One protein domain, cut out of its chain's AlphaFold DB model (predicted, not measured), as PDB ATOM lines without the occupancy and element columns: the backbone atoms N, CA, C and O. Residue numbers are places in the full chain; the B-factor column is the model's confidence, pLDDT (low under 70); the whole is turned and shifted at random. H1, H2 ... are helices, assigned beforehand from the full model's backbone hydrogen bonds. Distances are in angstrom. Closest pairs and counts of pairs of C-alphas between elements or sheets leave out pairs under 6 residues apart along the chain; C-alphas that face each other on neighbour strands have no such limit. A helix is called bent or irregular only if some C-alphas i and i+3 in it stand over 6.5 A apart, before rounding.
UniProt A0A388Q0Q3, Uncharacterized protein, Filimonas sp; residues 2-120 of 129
ATOM      1  N   LEU A   2     -22.066 -46.667 -20.434       96.06
ATOM      2  CA  LEU A   2     -22.185 -47.430 -21.689       96.06
ATOM      3  C   LEU A   2     -22.172 -48.953 -21.467       96.06
ATOM      4  O   LEU A   2     -23.130 -49.616 -21.835       96.06
ATOM      5  N   ALA A   3     -21.137 -49.484 -20.800       96.44
ATOM      6  CA  ALA A   3     -21.019 -50.920 -20.523       96.44
ATOM      7  C   ALA A   3     -22.252 -51.498 -19.806       96.44
ATOM      8  O   ALA A   3     -22.791 -52.503 -20.242       96.44
ATOM      9  N   PHE A   4     -22.762 -50.798 -18.790       96.19
ATOM     10  CA  PHE A   4     -23.963 -51.205 -18.057       96.19
ATOM     11  C   PHE A   4     -25.196 -51.326 -18.967       96.19
ATOM     12  O   PHE A   4     -25.920 -52.307 -18.879       96.19
ATOM     13  N   ILE A   5     -25.415 -50.368 -19.875       97.19
ATOM     14  CA  ILE A   5     -26.535 -50.432 -20.832       97.19
ATOM     15  C   ILE A   5     -26.343 -51.575 -21.830       97.19
ATOM     16  O   ILE A   5     -27.308 -52.245 -22.186       97.19
ATOM     17  N   LEU A   6     -25.111 -51.805 -22.291       98.12
ATOM     18  CA  LEU A   6     -24.817 -52.921 -23.190       98.12
ATOM     19  C   LEU A   6     -25.047 -54.271 -22.504       98.12
ATOM     20  O   LEU A   6     -25.557 -55.187 -23.143       98.12
ATOM     21  N   ASP A   7     -24.713 -54.388 -21.222       97.94
ATOM     22  CA  ASP A   7     -24.970 -55.592 -20.434       97.94
ATOM     23  C   ASP A   7     -26.470 -55.785 -20.177       97.94
ATOM     24  O   ASP A   7     -26.969 -56.898 -20.335       97.94
ATOM     25  N   GLU A   8     -27.218 -54.713 -19.883       97.50
ATOM     26  CA  GLU A   8     -28.684 -54.773 -19.791       97.50
ATOM     27  C   GLU A   8     -29.298 -55.246 -21.115       97.50
ATOM     28  O   GLU A   8     -30.086 -56.188 -21.105       97.50
ATOM     29  N   LEU A   9     -28.893 -54.667 -22.253       98.06
ATOM     30  CA  LEU A   9     -29.357 -55.083 -23.582       98.06
ATOM     31  C   LEU A   9     -29.065 -56.566 -23.850       98.06
ATOM     32  O   LEU A   9     -29.955 -57.298 -24.270       98.06
ATOM     33  N   LYS A  10     -27.844 -57.032 -23.571       97.44
ATOM     34  CA  LYS A  10     -27.473 -58.447 -23.734       97.44
ATOM     35  C   LYS A  10     -28.283 -59.367 -22.821       97.44
ATOM     36  O   LYS A  10     -28.668 -60.451 -23.250       97.44
ATOM     37  N   SER A  11     -28.574 -58.946 -21.590       97.94
ATOM     38  CA  SER A  11     -29.318 -59.760 -20.616       97.94
ATOM     39  C   SER A  11     -30.758 -60.072 -21.040       97.94
ATOM     40  O   SER A  11     -31.308 -61.086 -20.620       97.94
ATOM     41  N   VAL A  12     -31.349 -59.225 -21.888       97.44
ATOM     42  CA  VAL A  12     -32.709 -59.388 -22.433       97.44
ATOM     43  C   VAL A  12     -32.705 -59.755 -23.921       97.44
ATOM     44  O   VAL A  12     -33.750 -59.744 -24.569       97.44
ATOM     45  N   SER A  13     -31.526 -60.032 -24.480       96.69
ATOM     46  CA  SER A  13     -31.366 -60.407 -25.881       96.69
ATOM     47  C   SER A  13     -31.813 -61.847 -26.119       96.69
ATOM     48  O   SER A  13     -31.601 -62.721 -25.279       96.69
ATOM     49  N   ASP A  14     -32.439 -62.086 -27.267       94.94
ATOM     50  CA  ASP A  14     -32.879 -63.413 -27.678       94.94
ATOM     51  C   ASP A  14     -32.571 -63.636 -29.169       94.94
ATOM     52  O   ASP A  14     -33.228 -63.038 -30.032       94.94
ATOM     53  N   PRO A  15     -31.606 -64.515 -29.493       90.62
ATOM     54  CA  PRO A  15     -31.253 -64.840 -30.869       90.62
ATOM     55  C   PRO A  15     -32.424 -65.354 -31.716       90.62
ATOM     56  O   PRO A  15     -32.436 -65.124 -32.924       90.62
ATOM     57  N   GLU A  16     -33.440 -65.993 -31.128       91.19
ATOM     58  CA  GLU A  16     -34.605 -66.476 -31.885       91.19
ATOM     59  C   GLU A  16     -35.415 -65.320 -32.493       91.19
ATOM     60  O   GLU A  16     -36.035 -65.457 -33.554       91.19
ATOM     61  N   ARG A  17     -35.361 -64.128 -31.879       90.56
ATOM     62  CA  ARG A  17     -36.009 -62.921 -32.413       90.56
ATOM     63  C   ARG A  17     -35.352 -62.425 -33.699       90.56
ATOM     64  O   ARG A  17     -36.043 -61.825 -34.524       90.56
ATOM     65  N   ILE A  18     -34.068 -62.719 -33.910       90.44
ATOM     66  CA  ILE A  18     -33.317 -62.320 -35.109       90.44
ATOM     67  C   ILE A  18     -33.922 -62.974 -36.360       90.44
ATOM     68  O   ILE A  18     -34.110 -62.311 -37.382       90.44
ATOM     69  N   GLU A  19     -34.337 -64.240 -36.277       87.38
ATOM     70  CA  GLU A  19     -35.042 -64.907 -37.383       87.38
ATOM     71  C   GLU A  19     -36.393 -64.245 -37.679       87.38
ATOM     72  O   GLU A  19     -36.794 -64.083 -38.835       87.38
ATOM     73  N   GLY A  20     -37.078 -63.773 -36.635       86.88
ATOM     74  CA  GLY A  20     -38.291 -62.976 -36.770       86.88
ATOM     75  C   GLY A  20     -38.072 -61.677 -37.548       86.88
ATOM     76  O   GLY A  20     -38.901 -61.339 -38.390       86.88
ATOM     77  N   MET A  21     -36.955 -60.985 -37.313       86.69
ATOM     78  CA  MET A  21     -36.603 -59.715 -37.964       86.69
ATOM     79  C   MET A  21     -36.381 -59.865 -39.474       86.69
ATOM     80  O   MET A  21     -36.807 -59.000 -40.244       86.69
ATOM     81  N   LYS A  22     -35.814 -60.995 -39.920       84.88
ATOM     82  CA  LYS A  22     -35.634 -61.294 -41.352       84.88
ATOM     83  C   LYS A  22     -36.962 -61.304 -42.111       84.88
ATOM     84  O   LYS A  22     -37.018 -60.818 -43.238       84.88
ATOM     85  N   ARG A  23     -38.048 -61.780 -41.481       86.38
ATOM     86  CA  ARG A  23     -39.403 -61.772 -42.078       86.38
ATOM     87  C   ARG A  23     -39.908 -60.364 -42.388       86.38
ATOM     88  O   ARG A  23     -40.721 -60.198 -43.289       86.38
ATOM     89  N   TYR A  24     -39.411 -59.365 -41.663       82.25
ATOM     90  CA  TYR A  24     -39.741 -57.955 -41.849       82.25
ATOM     91  C   TYR A  24     -38.672 -57.193 -42.645       82.25
ATOM     92  O   TYR A  24     -38.685 -55.964 -42.650       82.25
ATOM     93  N   ALA A  25     -37.745 -57.899 -43.305       81.81
ATOM     94  CA  ALA A  25     -36.647 -57.313 -44.077       81.81
ATOM     95  C   ALA A  25     -35.781 -56.320 -43.273       81.81
ATOM     96  O   ALA A  25     -35.290 -55.324 -43.807       81.81
ATOM     97  N   ILE A  26     -35.600 -56.583 -41.976       82.56
ATOM     98  CA  ILE A  26     -34.678 -55.827 -41.124       82.56
ATOM     99  C   ILE A  26     -33.299 -56.494 -41.203       82.56
ATOM    100  O   ILE A  26     -33.179 -57.707 -41.021       82.56
ATOM    101  N   GLY A  27     -32.258 -55.704 -41.489       77.38
ATOM    102  CA  GLY A  27     -30.874 -56.184 -41.525       77.38
ATOM    103  C   GLY A  27     -30.436 -56.709 -40.157       77.38
ATOM    104  O   GLY A  27     -30.582 -56.018 -39.151       77.38
ATOM    105  N   THR A  28     -29.905 -57.931 -40.117       85.25
ATOM    106  CA  THR A  28     -29.657 -58.663 -38.861       85.25
ATOM    107  C   THR A  28     -28.184 -58.776 -38.482       85.25
ATOM    108  O   THR A  28     -27.887 -59.151 -37.355       85.25
ATOM    109  N   ASP A  29     -27.266 -58.347 -39.352       88.88
ATOM    110  CA  ASP A  29     -25.809 -58.468 -39.160       88.88
ATOM    111  C   ASP A  29     -25.289 -57.803 -37.875       88.88
ATOM    112  O   ASP A  29     -24.247 -58.176 -37.342       88.88
ATOM    113  N   LYS A  30     -26.014 -56.791 -37.390       92.19
ATOM    114  CA  LYS A  30     -25.670 -55.986 -36.211       92.19
ATOM    115  C   LYS A  30     -26.694 -56.115 -35.077       92.19
ATOM    116  O   LYS A  30     -26.590 -55.395 -34.085       92.19
ATOM    117  N   ALA A  31     -27.704 -56.969 -35.244       94.81
ATOM    118  CA  ALA A  31     -28.783 -57.148 -34.282       94.81
ATOM    119  C   ALA A  31     -28.418 -58.198 -33.231       94.81
ATOM    120  O   ALA A  31     -27.802 -59.215 -33.543       94.81
ATOM    121  N   ILE A  32     -28.828 -57.953 -31.990       96.06
ATOM    122  CA  ILE A  32     -28.688 -58.916 -30.888       96.06
ATOM    123  C   ILE A  32     -30.031 -59.535 -30.481       96.06
ATOM    124  O   ILE A  32     -30.051 -60.468 -29.689       96.06
ATOM    125  N   GLY A  33     -31.152 -59.073 -31.040       95.62
ATOM    126  CA  GLY A  33     -32.470 -59.664 -30.821       95.62
ATOM    127  C   GLY A  33     -33.171 -59.132 -29.573       95.62
ATOM    128  O   GLY A  33     -33.804 -59.897 -28.849       95.62
ATOM    129  N   VAL A  34     -33.072 -57.826 -29.298       97.00
ATOM    130  CA  VAL A  34     -33.807 -57.195 -28.183       97.00
ATOM    131  C   VAL A  34     -35.128 -56.621 -28.686       97.00
ATOM    132  O   VAL A  34     -35.186 -55.937 -29.707       97.00
ATOM    133  N   SER A  35     -36.219 -56.875 -27.960       95.56
ATOM    134  CA  SER A  35     -37.533 -56.379 -28.362       95.56
ATOM    135  C   SER A  35     -37.658 -54.861 -28.175       95.56
ATOM    136  O   SER A  35     -37.118 -54.281 -27.233       95.56
ATOM    137  N   LEU A  36     -38.428 -54.189 -29.036       95.88
ATOM    138  CA  LEU A  36     -38.656 -52.746 -28.906       95.88
ATOM    139  C   LEU A  36     -39.253 -52.329 -27.538       95.88
ATOM    140  O   LEU A  36     -38.833 -51.292 -27.017       95.88
ATOM    141  N   PRO A  37     -40.200 -53.079 -26.927       97.69
ATOM    142  CA  PRO A  37     -40.628 -52.835 -25.547       97.69
ATOM    143  C   PRO A  37     -39.477 -52.832 -24.533       97.69
ATOM    144  O   PRO A  37     -39.405 -51.917 -23.708       97.69
ATOM    145  N   ASP A  38     -38.548 -53.783 -24.634       98.31
ATOM    146  CA  ASP A  38     -37.394 -53.864 -23.734       98.31
ATOM    147  C   ASP A  38     -36.446 -52.680 -23.948       98.31
ATOM    148  O   ASP A  38     -36.068 -52.014 -22.985       98.31
ATOM    149  N   ILE A  39     -36.162 -52.312 -25.206       98.31
ATOM    150  CA  ILE A  39     -35.355 -51.120 -25.526       98.31
ATOM    151  C   ILE A  39     -35.982 -49.860 -24.906       98.31
ATOM    152  O   ILE A  39     -35.282 -49.041 -24.304       98.31
ATOM    153  N   ARG A  40     -37.310 -49.699 -25.002       98.31
ATOM    154  CA  ARG A  40     -38.035 -48.563 -24.401       98.31
ATOM    155  C   ARG A  40     -37.942 -48.564 -22.876       98.31
ATOM    156  O   ARG A  40     -37.771 -47.494 -22.285       98.31
ATOM    157  N   SER A  41     -38.039 -49.735 -22.248       98.31
ATOM    158  CA  SER A  41     -37.893 -49.901 -20.798       98.31
ATOM    159  C   SER A  41     -36.491 -49.503 -20.325       98.31
ATOM    160  O   SER A  41     -36.347 -48.671 -19.421       98.31
ATOM    161  N   ILE A  42     -35.451 -49.998 -21.004       98.19
ATOM    162  CA  ILE A  42     -34.049 -49.665 -20.718       98.19
ATOM    163  C   ILE A  42     -33.806 -48.169 -20.934       98.19
ATOM    164  O   ILE A  42     -33.209 -47.510 -20.081       98.19
ATOM    165  N   ALA A  43     -34.322 -47.579 -22.016       97.88
ATOM    166  CA  ALA A  43     -34.197 -46.145 -22.272       97.88
ATOM    167  C   ALA A  43     -34.859 -45.298 -21.169       97.88
ATOM    168  O   ALA A  43     -34.288 -44.297 -20.723       97.88
ATOM    169  N   ALA A  44     -36.053 -45.683 -20.705       97.56
ATOM    170  CA  ALA A  44     -36.745 -44.999 -19.615       97.56
ATOM    171  C   ALA A  44     -35.967 -45.093 -18.293       97.56
ATOM    172  O   ALA A  44     -35.810 -44.084 -17.600       97.56
ATOM    173  N   SER A  45     -35.441 -46.273 -17.966       96.38
ATOM    174  CA  SER A  45     -34.620 -46.499 -16.772       96.38
ATOM    175  C   SER A  45     -33.293 -45.739 -16.838       96.38
ATOM    176  O   SER A  45     -32.934 -45.042 -15.889       96.38
ATOM    177  N   SER A  46     -32.617 -45.769 -17.985       94.94
ATOM    178  CA  SER A  46     -31.359 -45.055 -18.228       94.94
ATOM    179  C   SER A  46     -31.524 -43.549 -18.043       94.94
ATOM    180  O   SER A  46     -30.753 -42.931 -17.315       94.94
ATOM    181  N   LYS A  47     -32.588 -42.953 -18.602       95.19
ATOM    182  CA  LYS A  47     -32.892 -41.520 -18.434       95.19
ATOM    183  C   LYS A  47     -33.065 -41.104 -16.973       95.19
ATOM    184  O   LYS A  47     -32.733 -39.972 -16.643       95.19
ATOM    185  N   LYS A  48     -33.576 -41.976 -16.103       95.06
ATOM    186  CA  LYS A  48     -33.705 -41.677 -14.665       95.06
ATOM    187  C   LYS A  48     -32.353 -41.691 -13.945       95.06
ATOM    188  O   LYS A  48     -32.201 -41.001 -12.946       95.06
ATOM    189  N   ARG A  49     -31.391 -42.475 -14.443       93.69
ATOM    190  CA  ARG A  49     -30.061 -42.659 -13.841       93.69
ATOM    191  C   ARG A  49     -29.024 -41.646 -14.330       93.69
ATOM    192  O   ARG A  49     -28.031 -41.439 -13.645       93.69
ATOM    193  N   ILE A  50     -29.232 -41.046 -15.502       93.94
ATOM    194  CA  ILE A  50     -28.291 -40.104 -16.117       93.94
ATOM    195  C   ILE A  50     -28.860 -38.684 -16.189       93.94
ATOM    196  O   ILE A  50     -30.013 -38.462 -16.589       93.94
ATOM    197  N   VAL A  51     -28.022 -37.707 -15.848       93.50
ATOM    198  CA  VAL A  51     -28.346 -36.284 -15.986       93.50
ATOM    199  C   VAL A  51     -28.448 -35.893 -17.460       93.50
ATOM    200  O   VAL A  51     -27.815 -36.498 -18.322       93.50
ATOM    201  N   LEU A  52     -29.268 -34.883 -17.768       91.88
ATOM    202  CA  LEU A  52     -29.558 -34.483 -19.151       91.88
ATOM    203  C   LEU A  52     -28.293 -34.143 -19.960       91.88
ATOM    204  O   LEU A  52     -28.221 -34.533 -21.120       91.88
ATOM    205  N   ALA A  53     -27.320 -33.472 -19.336       90.62
ATOM    206  CA  ALA A  53     -26.084 -33.020 -19.977       90.62
ATOM    207  C   ALA A  53     -25.190 -34.167 -20.486       90.62
ATOM    208  O   ALA A  53     -24.490 -34.007 -21.477       90.62
ATOM    209  N   ASP A  54     -25.256 -35.350 -19.868       94.81
ATOM    210  CA  ASP A  54     -24.414 -36.489 -20.264       94.81
ATOM    211  C   ASP A  54     -25.091 -37.387 -21.312       94.81
ATOM    212  O   ASP A  54     -24.469 -38.292 -21.878       94.81
ATOM    213  N   ARG A  55     -26.384 -37.164 -21.586       96.62
ATOM    214  CA  ARG A  55     -27.160 -38.014 -22.503       96.62
ATOM    215  C   ARG A  55     -26.664 -37.931 -23.934       96.62
ATOM    216  O   ARG A  55     -26.700 -38.948 -24.620       96.62
ATOM    217  N   HIS A  56     -26.201 -36.760 -24.362       97.56
ATOM    218  CA  HIS A  56     -25.701 -36.572 -25.718       97.56
ATOM    219  C   HIS A  56     -24.419 -37.379 -25.966       97.56
ATOM    220  O   HIS A  56     -24.327 -38.151 -26.924       97.56
ATOM    221  N   LEU A  57     -23.466 -37.304 -25.029       97.31
ATOM    222  CA  LEU A  57     -22.242 -38.103 -25.075       97.31
ATOM    223  C   LEU A  57     -22.544 -39.608 -25.050       97.31
ATOM    224  O   LEU A  57     -21.989 -40.361 -25.850       97.31
ATOM    225  N   LEU A  58     -23.442 -40.050 -24.166       97.88
ATOM    226  CA  LEU A  58     -23.822 -41.459 -24.075       97.88
ATOM    227  C   LEU A  58     -24.530 -41.956 -25.344       97.88
ATOM    228  O   LEU A  58     -24.255 -43.066 -25.796       97.88
ATOM    229  N   ALA A  59     -25.419 -41.155 -25.936       98.31
ATOM    230  CA  ALA A  59     -26.085 -41.503 -27.189       98.31
ATOM    231  C   ALA A  59     -25.070 -41.688 -28.322       98.31
ATOM    232  O   ALA A  59     -25.142 -42.677 -29.049       98.31
ATOM    233  N   LYS A  60     -24.075 -40.798 -28.423       98.19
ATOM    234  CA  LYS A  60     -22.971 -40.963 -29.374       98.19
ATOM    235  C   LYS A  60     -22.191 -42.256 -29.115       98.19
ATOM    236  O   LYS A  60     -21.958 -43.017 -30.046       98.19
ATOM    237  N   GLN A  61     -21.834 -42.534 -27.860       98.44
ATOM    238  CA  GLN A  61     -21.125 -43.765 -27.490       98.44
ATOM    239  C   GLN A  61     -21.901 -45.028 -27.874       98.44
ATOM    240  O   GLN A  61     -21.306 -45.965 -28.390       98.44
ATOM    241  N   LEU A  62     -23.217 -45.052 -27.645       98.50
ATOM    242  CA  LEU A  62     -24.088 -46.153 -28.062       98.50
ATOM    243  C   LEU A  62     -24.156 -46.278 -29.585       98.50
ATOM    244  O   LEU A  62     -24.092 -47.391 -30.104       98.50
ATOM    245  N   TRP A  63     -24.251 -45.156 -30.300       98.50
ATOM    246  CA  TRP A  63     -24.283 -45.143 -31.762       98.50
ATOM    247  C   TRP A  63     -23.032 -45.779 -32.381       98.50
ATOM    248  O   TRP A  63     -23.130 -46.613 -33.290       98.50
ATOM    249  N   ASP A  64     -21.873 -45.421 -31.824       98.25
ATOM    250  CA  ASP A  64     -20.547 -45.866 -32.256       98.25
ATOM    251  C   ASP A  64     -20.297 -47.362 -31.975       98.25
ATOM    252  O   ASP A  64     -19.369 -47.936 -32.538       98.25
ATOM    253  N   THR A  65     -21.125 -48.029 -31.154       98.00
ATOM    254  CA  THR A  65     -21.029 -49.494 -30.952       98.00
ATOM    255  C   THR A  65     -21.461 -50.302 -32.169       98.00
ATOM    256  O   THR A  65     -21.208 -51.500 -32.229       98.00
ATOM    257  N   GLU A  66     -22.169 -49.662 -33.098       97.00
ATOM    258  CA  GLU A  66     -22.803 -50.275 -34.263       97.00
ATOM    259  C   GLU A  66     -23.880 -51.328 -33.980       97.00
ATOM    260  O   GLU A  66     -24.533 -51.762 -34.922       97.00
ATOM    261  N   ILE A  67     -24.139 -51.683 -32.719       97.25
ATOM    262  CA  ILE A  67     -25.203 -52.620 -32.355       97.25
ATOM    263  C   ILE A  67     -26.555 -51.989 -32.698       97.25
ATOM    264  O   ILE A  67     -26.850 -50.860 -32.292       97.25
ATOM    265  N   HIS A  68     -27.385 -52.726 -33.431       96.56
ATOM    266  CA  HIS A  68     -28.662 -52.254 -33.959       96.56
ATOM    267  C   HIS A  68     -29.558 -51.666 -32.861       96.56
ATOM    268  O   HIS A  68     -29.970 -50.503 -32.914       96.56
ATOM    269  N   GLU A  69     -29.796 -52.437 -31.803       97.81
ATOM    270  CA  GLU A  69     -30.666 -52.042 -30.700       97.81
ATOM    271  C   GLU A  69     -30.038 -50.943 -29.835       97.81
ATOM    272  O   GLU A  69     -30.757 -50.094 -29.304       97.81
ATOM    273  N   ALA A  70     -28.703 -50.876 -29.761       98.31
ATOM    274  CA  ALA A  70     -28.004 -49.774 -29.101       98.31
ATOM    275  C   ALA A  70     -28.167 -48.455 -29.871       98.31
ATOM    276  O   ALA A  70     -28.364 -47.411 -29.250       98.31
ATOM    277  N   ARG A  71     -28.161 -48.484 -31.211       98.12
ATOM    278  CA  ARG A  71     -28.444 -47.309 -32.056       98.12
ATOM    279  C   ARG A  71     -29.893 -46.843 -31.927       98.12
ATOM    280  O   ARG A  71     -30.146 -45.641 -31.815       98.12
ATOM    281  N   ILE A  72     -30.847 -47.774 -31.855       98.25
ATOM    282  CA  ILE A  72     -32.243 -47.440 -31.538       98.25
ATOM    283  C   ILE A  72     -32.320 -46.778 -30.156       98.25
ATOM    284  O   ILE A  72     -32.911 -45.702 -30.021       98.25
ATOM    285  N   LEU A  73     -31.681 -47.362 -29.140       98.50
ATOM    286  CA  LEU A  73     -31.655 -46.817 -27.783       98.50
ATOM    287  C   LEU A  73     -31.015 -45.425 -27.739       98.50
ATOM    288  O   LEU A  73     -31.561 -44.532 -27.085       98.50
ATOM    289  N   ALA A  74     -29.920 -45.210 -28.474       98.56
ATOM    290  CA  ALA A  74     -29.253 -43.917 -28.607       98.56
ATOM    291  C   ALA A  74     -30.251 -42.824 -29.012       98.56
ATOM    292  O   ALA A  74     -30.356 -41.806 -28.328       98.56
ATOM    293  N   SER A  75     -31.071 -43.079 -30.039       98.31
ATOM    294  CA  SER A  75     -32.104 -42.134 -30.490       98.31
ATOM    295  C   SER A  75     -33.168 -41.827 -29.433       98.31
ATOM    296  O   SER A  75     -33.742 -40.736 -29.408       98.31
ATOM    297  N   MET A  76     -33.448 -42.775 -28.536       98.25
ATOM    298  CA  MET A  76     -34.411 -42.577 -27.463       98.25
ATOM    299  C   MET A  76     -33.844 -41.708 -26.348       98.25
ATOM    300  O   MET A  76     -34.613 -40.950 -25.751       98.25
ATOM    301  N   ILE A  77     -32.554 -41.837 -26.026       97.81
ATOM    302  CA  ILE A  77     -31.946 -41.177 -24.865       97.81
ATOM    303  C   ILE A  77     -31.301 -39.827 -25.170       97.81
ATOM    304  O   ILE A  77     -31.225 -39.022 -24.242       97.81
ATOM    305  N   ASP A  78     -30.869 -39.587 -26.411       97.75
ATOM    306  CA  ASP A  78     -30.127 -38.386 -26.804       97.75
ATOM    307  C   ASP A  78     -30.856 -37.096 -26.391       97.75
ATOM    308  O   ASP A  78     -32.090 -37.045 -26.325       97.75
ATOM    309  N   ASN A  79     -30.089 -36.048 -26.090       95.56
ATOM    310  CA  ASN A  79     -30.617 -34.737 -25.756       95.56
ATOM    311  C   ASN A  79     -30.957 -33.975 -27.048       95.56
ATOM    312  O   ASN A  79     -30.049 -33.483 -27.717       95.56
ATOM    313  N   PRO A  80     -32.246 -33.759 -27.382       93.44
ATOM    314  CA  PRO A  80     -32.612 -33.113 -28.638       93.44
ATOM    315  C   PRO A  80     -32.057 -31.692 -28.778       93.44
ATOM    316  O   PRO A  80     -31.913 -31.221 -29.897       93.44
ATOM    317  N   LYS A  81     -31.739 -31.003 -27.674       93.06
ATOM    318  CA  LYS A  81     -31.190 -29.639 -27.718       93.06
ATOM    319  C   LYS A  81     -29.735 -29.578 -28.191       93.06
ATOM    320  O   LYS A  81     -29.293 -28.508 -28.592       93.06
ATOM    321  N   GLU A  82     -29.010 -30.690 -28.121       94.94
ATOM    322  CA  GLU A  82     -27.597 -30.775 -28.514       94.94
ATOM    323  C   GLU A  82     -27.411 -31.396 -29.903       94.94
ATOM    324  O   GLU A  82     -26.339 -31.292 -30.496       94.94
ATOM    325  N   VAL A  83     -28.470 -31.988 -30.464       94.44
ATOM    326  CA  VAL A  83     -28.419 -32.612 -31.786       94.44
ATOM    327  C   VAL A  83     -28.197 -31.568 -32.871       94.44
ATOM    328  O   VAL A  83     -28.947 -30.603 -33.020       94.44
ATOM    329  N   THR A  84     -27.177 -31.803 -33.691       93.69
ATOM    330  CA  THR A  84     -26.811 -30.919 -34.802       93.69
ATOM    331  C   THR A  84     -27.200 -31.519 -36.151       93.69
ATOM    332  O   THR A  84     -27.295 -32.737 -36.302       93.69
ATOM    333  N   LYS A  85     -27.332 -30.676 -37.187       92.19
ATOM    334  CA  LYS A  85     -27.506 -31.152 -38.575       92.19
ATOM    335  C   LYS A  85     -26.390 -32.112 -38.993       92.19
ATOM    336  O   LYS A  85     -26.663 -33.138 -39.598       92.19
ATOM    337  N   LYS A  86     -25.147 -31.820 -38.595       94.25
ATOM    338  CA  LYS A  86     -23.987 -32.670 -38.888       94.25
ATOM    339  C   LYS A  86     -24.146 -34.074 -38.300       94.25
ATOM    340  O   LYS A  86     -23.872 -35.042 -39.000       94.25
ATOM    341  N   GLN A  87     -24.602 -34.184 -37.050       95.69
ATOM    342  CA  GLN A  87     -24.897 -35.480 -36.436       95.69
ATOM    343  C   GLN A  87     -26.019 -36.201 -37.187       95.69
ATOM    344  O   GLN A  87     -25.872 -37.380 -37.486       95.69
ATOM    345  N   MET A  88     -27.110 -35.507 -37.532       94.50
ATOM    346  CA  MET A  88     -28.207 -36.107 -38.301       94.50
ATOM    347  C   MET A  88     -27.719 -36.655 -39.648       94.50
ATOM    348  O   MET A  88     -28.038 -37.789 -39.997       94.50
ATOM    349  N   ASP A  89     -26.904 -35.886 -40.376       94.19
ATOM    350  CA  ASP A  89     -26.325 -36.302 -41.656       94.19
ATOM    351  C   ASP A  89     -25.367 -37.492 -41.488       94.19
ATOM    352  O   ASP A  89     -25.283 -38.355 -42.358       94.19
ATOM    353  N   GLN A  90     -24.606 -37.540 -40.389       96.19
ATOM    354  CA  GLN A  90     -23.755 -38.683 -40.049       96.19
ATOM    355  C   GLN A  90     -24.597 -39.929 -39.770       96.19
ATOM    356  O   GLN A  90     -24.412 -40.931 -40.445       96.19
ATOM    357  N   TRP A  91     -25.576 -39.842 -38.871       97.19
ATOM    358  CA  TRP A  91     -26.424 -40.977 -38.505       97.19
ATOM    359  C   TRP A  91     -27.241 -41.502 -39.686       97.19
ATOM    360  O   TRP A  91     -27.347 -42.709 -39.861       97.19
ATOM    361  N   THR A  92     -27.760 -40.613 -40.540       95.19
ATOM    362  CA  THR A  92     -28.542 -41.011 -41.724       95.19
ATOM    363  C   THR A  92     -27.717 -41.841 -42.709       95.19
ATOM    364  O   THR A  92     -28.253 -42.746 -43.340       95.19
ATOM    365  N   ARG A  93     -26.407 -41.577 -42.829       95.25
ATOM    366  CA  ARG A  93     -25.506 -42.387 -43.669       95.25
ATOM    367  C   ARG A  93     -25.291 -43.800 -43.128       95.25
ATOM    368  O   ARG A  93     -24.986 -44.689 -43.912       95.25
ATOM    369  N   ASP A  94     -25.476 -44.001 -41.827       95.25
ATOM    370  CA  ASP A  94     -25.306 -45.303 -41.184       95.25
ATOM    371  C   ASP A  94     -26.611 -46.119 -41.141       95.25
ATOM    372  O   ASP A  94     -26.617 -47.234 -40.606       95.25
ATOM    373  N   PHE A  95     -27.729 -45.579 -41.644       93.69
ATOM    374  CA  PHE A  95     -28.992 -46.308 -41.723       93.69
ATOM    375  C   PHE A  95     -28.892 -47.424 -42.764       93.69
ATOM    376  O   PHE A  95     -28.606 -47.180 -43.933       93.69
ATOM    377  N   TYR A  96     -29.186 -48.648 -42.336       90.94
ATOM    378  CA  TYR A  96     -29.178 -49.836 -43.195       90.94
ATOM    379  C   TYR A  96     -30.495 -50.623 -43.139       90.94
ATOM    380  O   TYR A  96     -30.660 -51.602 -43.862       90.94
ATOM    381  N   SER A  97     -31.435 -50.219 -42.281       90.75
ATOM    382  CA  SER A  97     -32.748 -50.845 -42.141       90.75
ATOM    383  C   SER A  97     -33.837 -49.793 -41.940       90.75
ATOM    384  O   SER A  97     -33.592 -48.700 -41.414       90.75
ATOM    385  N   TRP A  98     -35.049 -50.115 -42.397       92.38
ATOM    386  CA  TRP A  98     -36.190 -49.199 -42.338       92.38
ATOM    387  C   TRP A  98     -36.592 -48.886 -40.893       92.38
ATOM    388  O   TRP A  98     -36.904 -47.745 -40.570       92.38
ATOM    389  N   ASP A  99     -36.511 -49.869 -39.999       93.94
ATOM    390  CA  ASP A  99     -36.896 -49.723 -38.601       93.94
ATOM    391  C   ASP A  99     -35.908 -48.841 -37.827       93.94
ATOM    392  O   ASP A  99     -36.336 -48.008 -37.033       93.94
ATOM    393  N   LEU A 100     -34.602 -48.934 -38.108       94.62
ATOM    394  CA  LEU A 100     -33.609 -48.027 -37.535       94.62
ATOM    395  C   LEU A 100     -33.898 -46.580 -37.957       94.62
ATOM    396  O   LEU A 100     -33.918 -45.689 -37.105       94.62
ATOM    397  N   CYS A 101     -34.173 -46.355 -39.246       94.75
ATOM    398  CA  CYS A 101     -34.568 -45.046 -39.765       94.75
ATOM    399  C   CYS A 101     -35.823 -44.522 -39.046       94.75
ATOM    400  O   CYS A 101     -35.806 -43.418 -38.493       94.75
ATOM    401  N   ASP A 102     -36.879 -45.336 -38.979       94.12
ATOM    402  CA  ASP A 102     -38.152 -44.970 -38.359       94.12
ATOM    403  C   ASP A 102     -38.001 -44.688 -36.865       94.12
ATOM    404  O   ASP A 102     -38.526 -43.688 -36.368       94.12
ATOM    405  N   GLN A 103     -37.273 -45.528 -36.126       96.81
ATOM    406  CA  GLN A 103     -37.027 -45.306 -34.705       96.81
ATOM    407  C   GLN A 103     -36.240 -44.015 -34.487       96.81
ATOM    408  O   GLN A 103     -36.634 -43.205 -33.652       96.81
ATOM    409  N   VAL A 104     -35.170 -43.766 -35.245       96.88
ATOM    410  CA  VAL A 104     -34.368 -42.544 -35.080       96.88
ATOM    411  C   VAL A 104     -35.184 -41.296 -35.426       96.88
ATOM    412  O   VAL A 104     -35.175 -40.313 -34.674       96.88
ATOM    413  N   CYS A 105     -35.954 -41.348 -36.515       94.88
ATOM    414  CA  CYS A 105     -36.799 -40.240 -36.943       94.88
ATOM    415  C   CYS A 105     -37.875 -39.908 -35.904       94.88
ATOM    416  O   CYS A 105     -38.016 -38.748 -35.501       94.88
ATOM    417  N   ASN A 106     -38.588 -40.927 -35.426       94.44
ATOM    418  CA  ASN A 106     -39.666 -40.769 -34.456       94.44
ATOM    419  C   ASN A 106     -39.147 -40.445 -33.049       94.44
ATOM    420  O   ASN A 106     -39.765 -39.678 -32.314       94.44
ATOM    421  N   ASN A 107     -38.008 -40.981 -32.626       96.19
ATOM    422  CA  ASN A 107     -37.536 -40.757 -31.261       96.19
ATOM    423  C   ASN A 107     -36.777 -39.431 -31.113       96.19
ATOM    424  O   ASN A 107     -36.893 -38.795 -30.058       96.19
ATOM    425  N   LEU A 108     -36.054 -38.993 -32.151       95.56
ATOM    426  CA  LEU A 108     -35.121 -37.869 -32.057       95.56
ATOM    427  C   LEU A 108     -35.352 -36.782 -33.106       95.56
ATOM    428  O   LEU A 108     -35.537 -35.620 -32.740       95.56
ATOM    429  N   PHE A 109     -35.345 -37.122 -34.398       93.69
ATOM    430  CA  PHE A 109     -35.272 -36.097 -35.449       93.69
ATOM    431  C   PHE A 109     -36.538 -35.247 -35.549       93.69
ATOM    432  O   PHE A 109     -36.432 -34.038 -35.757       93.69
ATOM    433  N   GLN A 110     -37.724 -35.816 -35.306       90.44
ATOM    434  CA  GLN A 110     -38.973 -35.042 -35.312       90.44
ATOM    435  C   GLN A 110     -39.025 -33.935 -34.243       90.44
ATOM    436  O   GLN A 110     -39.840 -33.021 -34.342       90.44
ATOM    437  N   LYS A 111     -38.157 -33.998 -33.224       89.19
ATOM    438  CA  LYS A 111     -38.054 -32.984 -32.162       89.19
ATOM    439  C   LYS A 111     -37.186 -31.789 -32.567       89.19
ATOM    440  O   LYS A 111     -37.116 -30.818 -31.819       89.19
ATOM    441  N   GLN A 112     -36.518 -31.854 -33.719       83.94
ATOM    442  CA  GLN A 112     -35.635 -30.794 -34.190       83.94
ATOM    443  C   GLN A 112     -36.415 -29.667 -34.864       83.94
ATOM    444  O   GLN A 112     -37.226 -29.894 -35.761       83.94
ATOM    445  N   ILE A 113     -36.105 -28.424 -34.488       68.75
ATOM    446  CA  ILE A 113     -36.809 -27.234 -34.991       68.75
ATOM    447  C   ILE A 113     -36.671 -27.056 -36.512       68.75
ATOM    448  O   ILE A 113     -37.593 -26.587 -37.175       68.75
ATOM    449  N   PHE A 114     -35.554 -27.512 -37.089       67.06
ATOM    450  CA  PHE A 114     -35.327 -27.487 -38.538       67.06
ATOM    451  C   PHE A 114     -36.178 -28.512 -39.306       67.06
ATOM    452  O   PHE A 114     -36.400 -28.355 -40.506       67.06
ATOM    453  N   PHE A 115     -36.665 -29.561 -38.636       56.38
ATOM    454  CA  PHE A 115     -37.586 -30.529 -39.235       56.38
ATOM    455  C   PHE A 115     -38.988 -29.916 -39.397       56.38
ATOM    456  O   PHE A 115     -39.653 -30.119 -40.412       56.38
ATOM    457  N   LEU A 116     -39.400 -29.067 -38.447       51.44
ATOM    458  CA  LEU A 116     -40.667 -28.328 -38.502       51.44
ATOM    459  C   LEU A 116     -40.705 -27.305 -39.649       51.44
ATOM    460  O   LEU A 116     -41.762 -27.082 -40.230       51.44
ATOM    461  N   THR A 117     -39.558 -26.739 -40.037       48.78
ATOM    462  CA  THR A 117     -39.478 -25.766 -41.142       48.78
ATOM    463  C   THR A 117     -39.682 -26.407 -42.520       48.78
ATOM    464  O   THR A 117     -40.182 -25.746 -43.424       48.78
ATOM    465  N   LYS A 118     -39.366 -27.702 -42.693       45.47
ATOM    466  CA  LYS A 118     -39.638 -28.440 -43.946       45.47
ATOM    467  C   LYS A 118     -41.066 -28.991 -44.036       45.47
ATOM    468  O   LYS A 118     -41.560 -29.195 -45.143       45.47
ATOM    469  N   ARG A 119     -41.754 -29.194 -42.903       39.56
ATOM    470  CA  ARG A 119     -43.137 -29.716 -42.860       39.56
ATOM    471  C   ARG A 119     -44.168 -28.767 -43.495       39.56
ATOM    472  O   ARG A 119     -45.257 -29.208 -43.834       39.56
ATOM    473  N   LEU A 120     -43.811 -27.500 -43.707       37.31
ATOM    474  CA  LEU A 120     -44.640 -26.494 -44.382       37.31
ATOM    475  C   LEU A 120     -44.486 -26.456 -45.917       37.31
ATOM    476  O   LEU A 120     -45.190 -25.681 -46.553       37.31
TER     477      LEU A 120
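Overview. This is residues 2 to 120 of the 129 residues of an uncharacterized protein of Filimonas sp (UniProt A0A388Q0Q3). A compact cluster of helices is built round H5, which lies in the core with H4 and H7 alongside it and H1 and H3 packed on it at steeper angles. H6 comes near H7, H2 and H8 lie toward opposite ends of the longest axis, and residues 115 to 120 stick out. The printed part has 119 residues with eight named helices, H1 to H8 in chain order, and no named strand: all helix. The radius of gyration of the C-alphas is 14.1 A; the spans are 42 by 32 by 21 A.

Arrangement. H1, residues 2 to 11, touches H3, residues 36 to 49, closest at the C-alphas of Leu 9 and Ile 39, 7.4 A apart. H2, residues 15 to 22, touches no helix. H5, residues 68 to 77, is the hub. It touches H3 at a steep tilt of 45 degrees, closest at C-alphas Ala 43 and Ile 77, 6.0 A. H4, residues 52 to 63, makes a helical hairpin with H5, opposite ways at 14 degrees, closest at C-alphas Ala 59 and Ala 74, 4.2 A. H7, residues 98 to 107, touches H5, the same way at 13 degrees, closest at C-alphas Ser 75 and Val 104, 5.1 A. H6, residues 85 to 93, is close to H7 but not clearly touching. H8, residues 113 to 118, touches no helix. Every O i to N i+4 pair is within hydrogen-bond range in H1, H3, H5, H6 and H7; H2 has 2 of 4, H4 6 of 8, H8 1 of 2.

Along the chain. H1 begins at C-alpha 2 (-22.185, -47.430, -21.689). H3 spans 20.1 A and H4 17.3 A. H4 is only just irregular: C-alphas 53 and 56 are 6.8 A apart. H8 ends at C-alpha 118 (-39.638, -28.440, -43.946).

Size, cuts and confidence. The C-alphas farthest apart, of Ser 11 and Leu 120, are 43.7 A apart. The printed part has no cut. The link from H2 to H3 is long, residues 23 to 35. Residues 113 to 120 have pLDDT under 70.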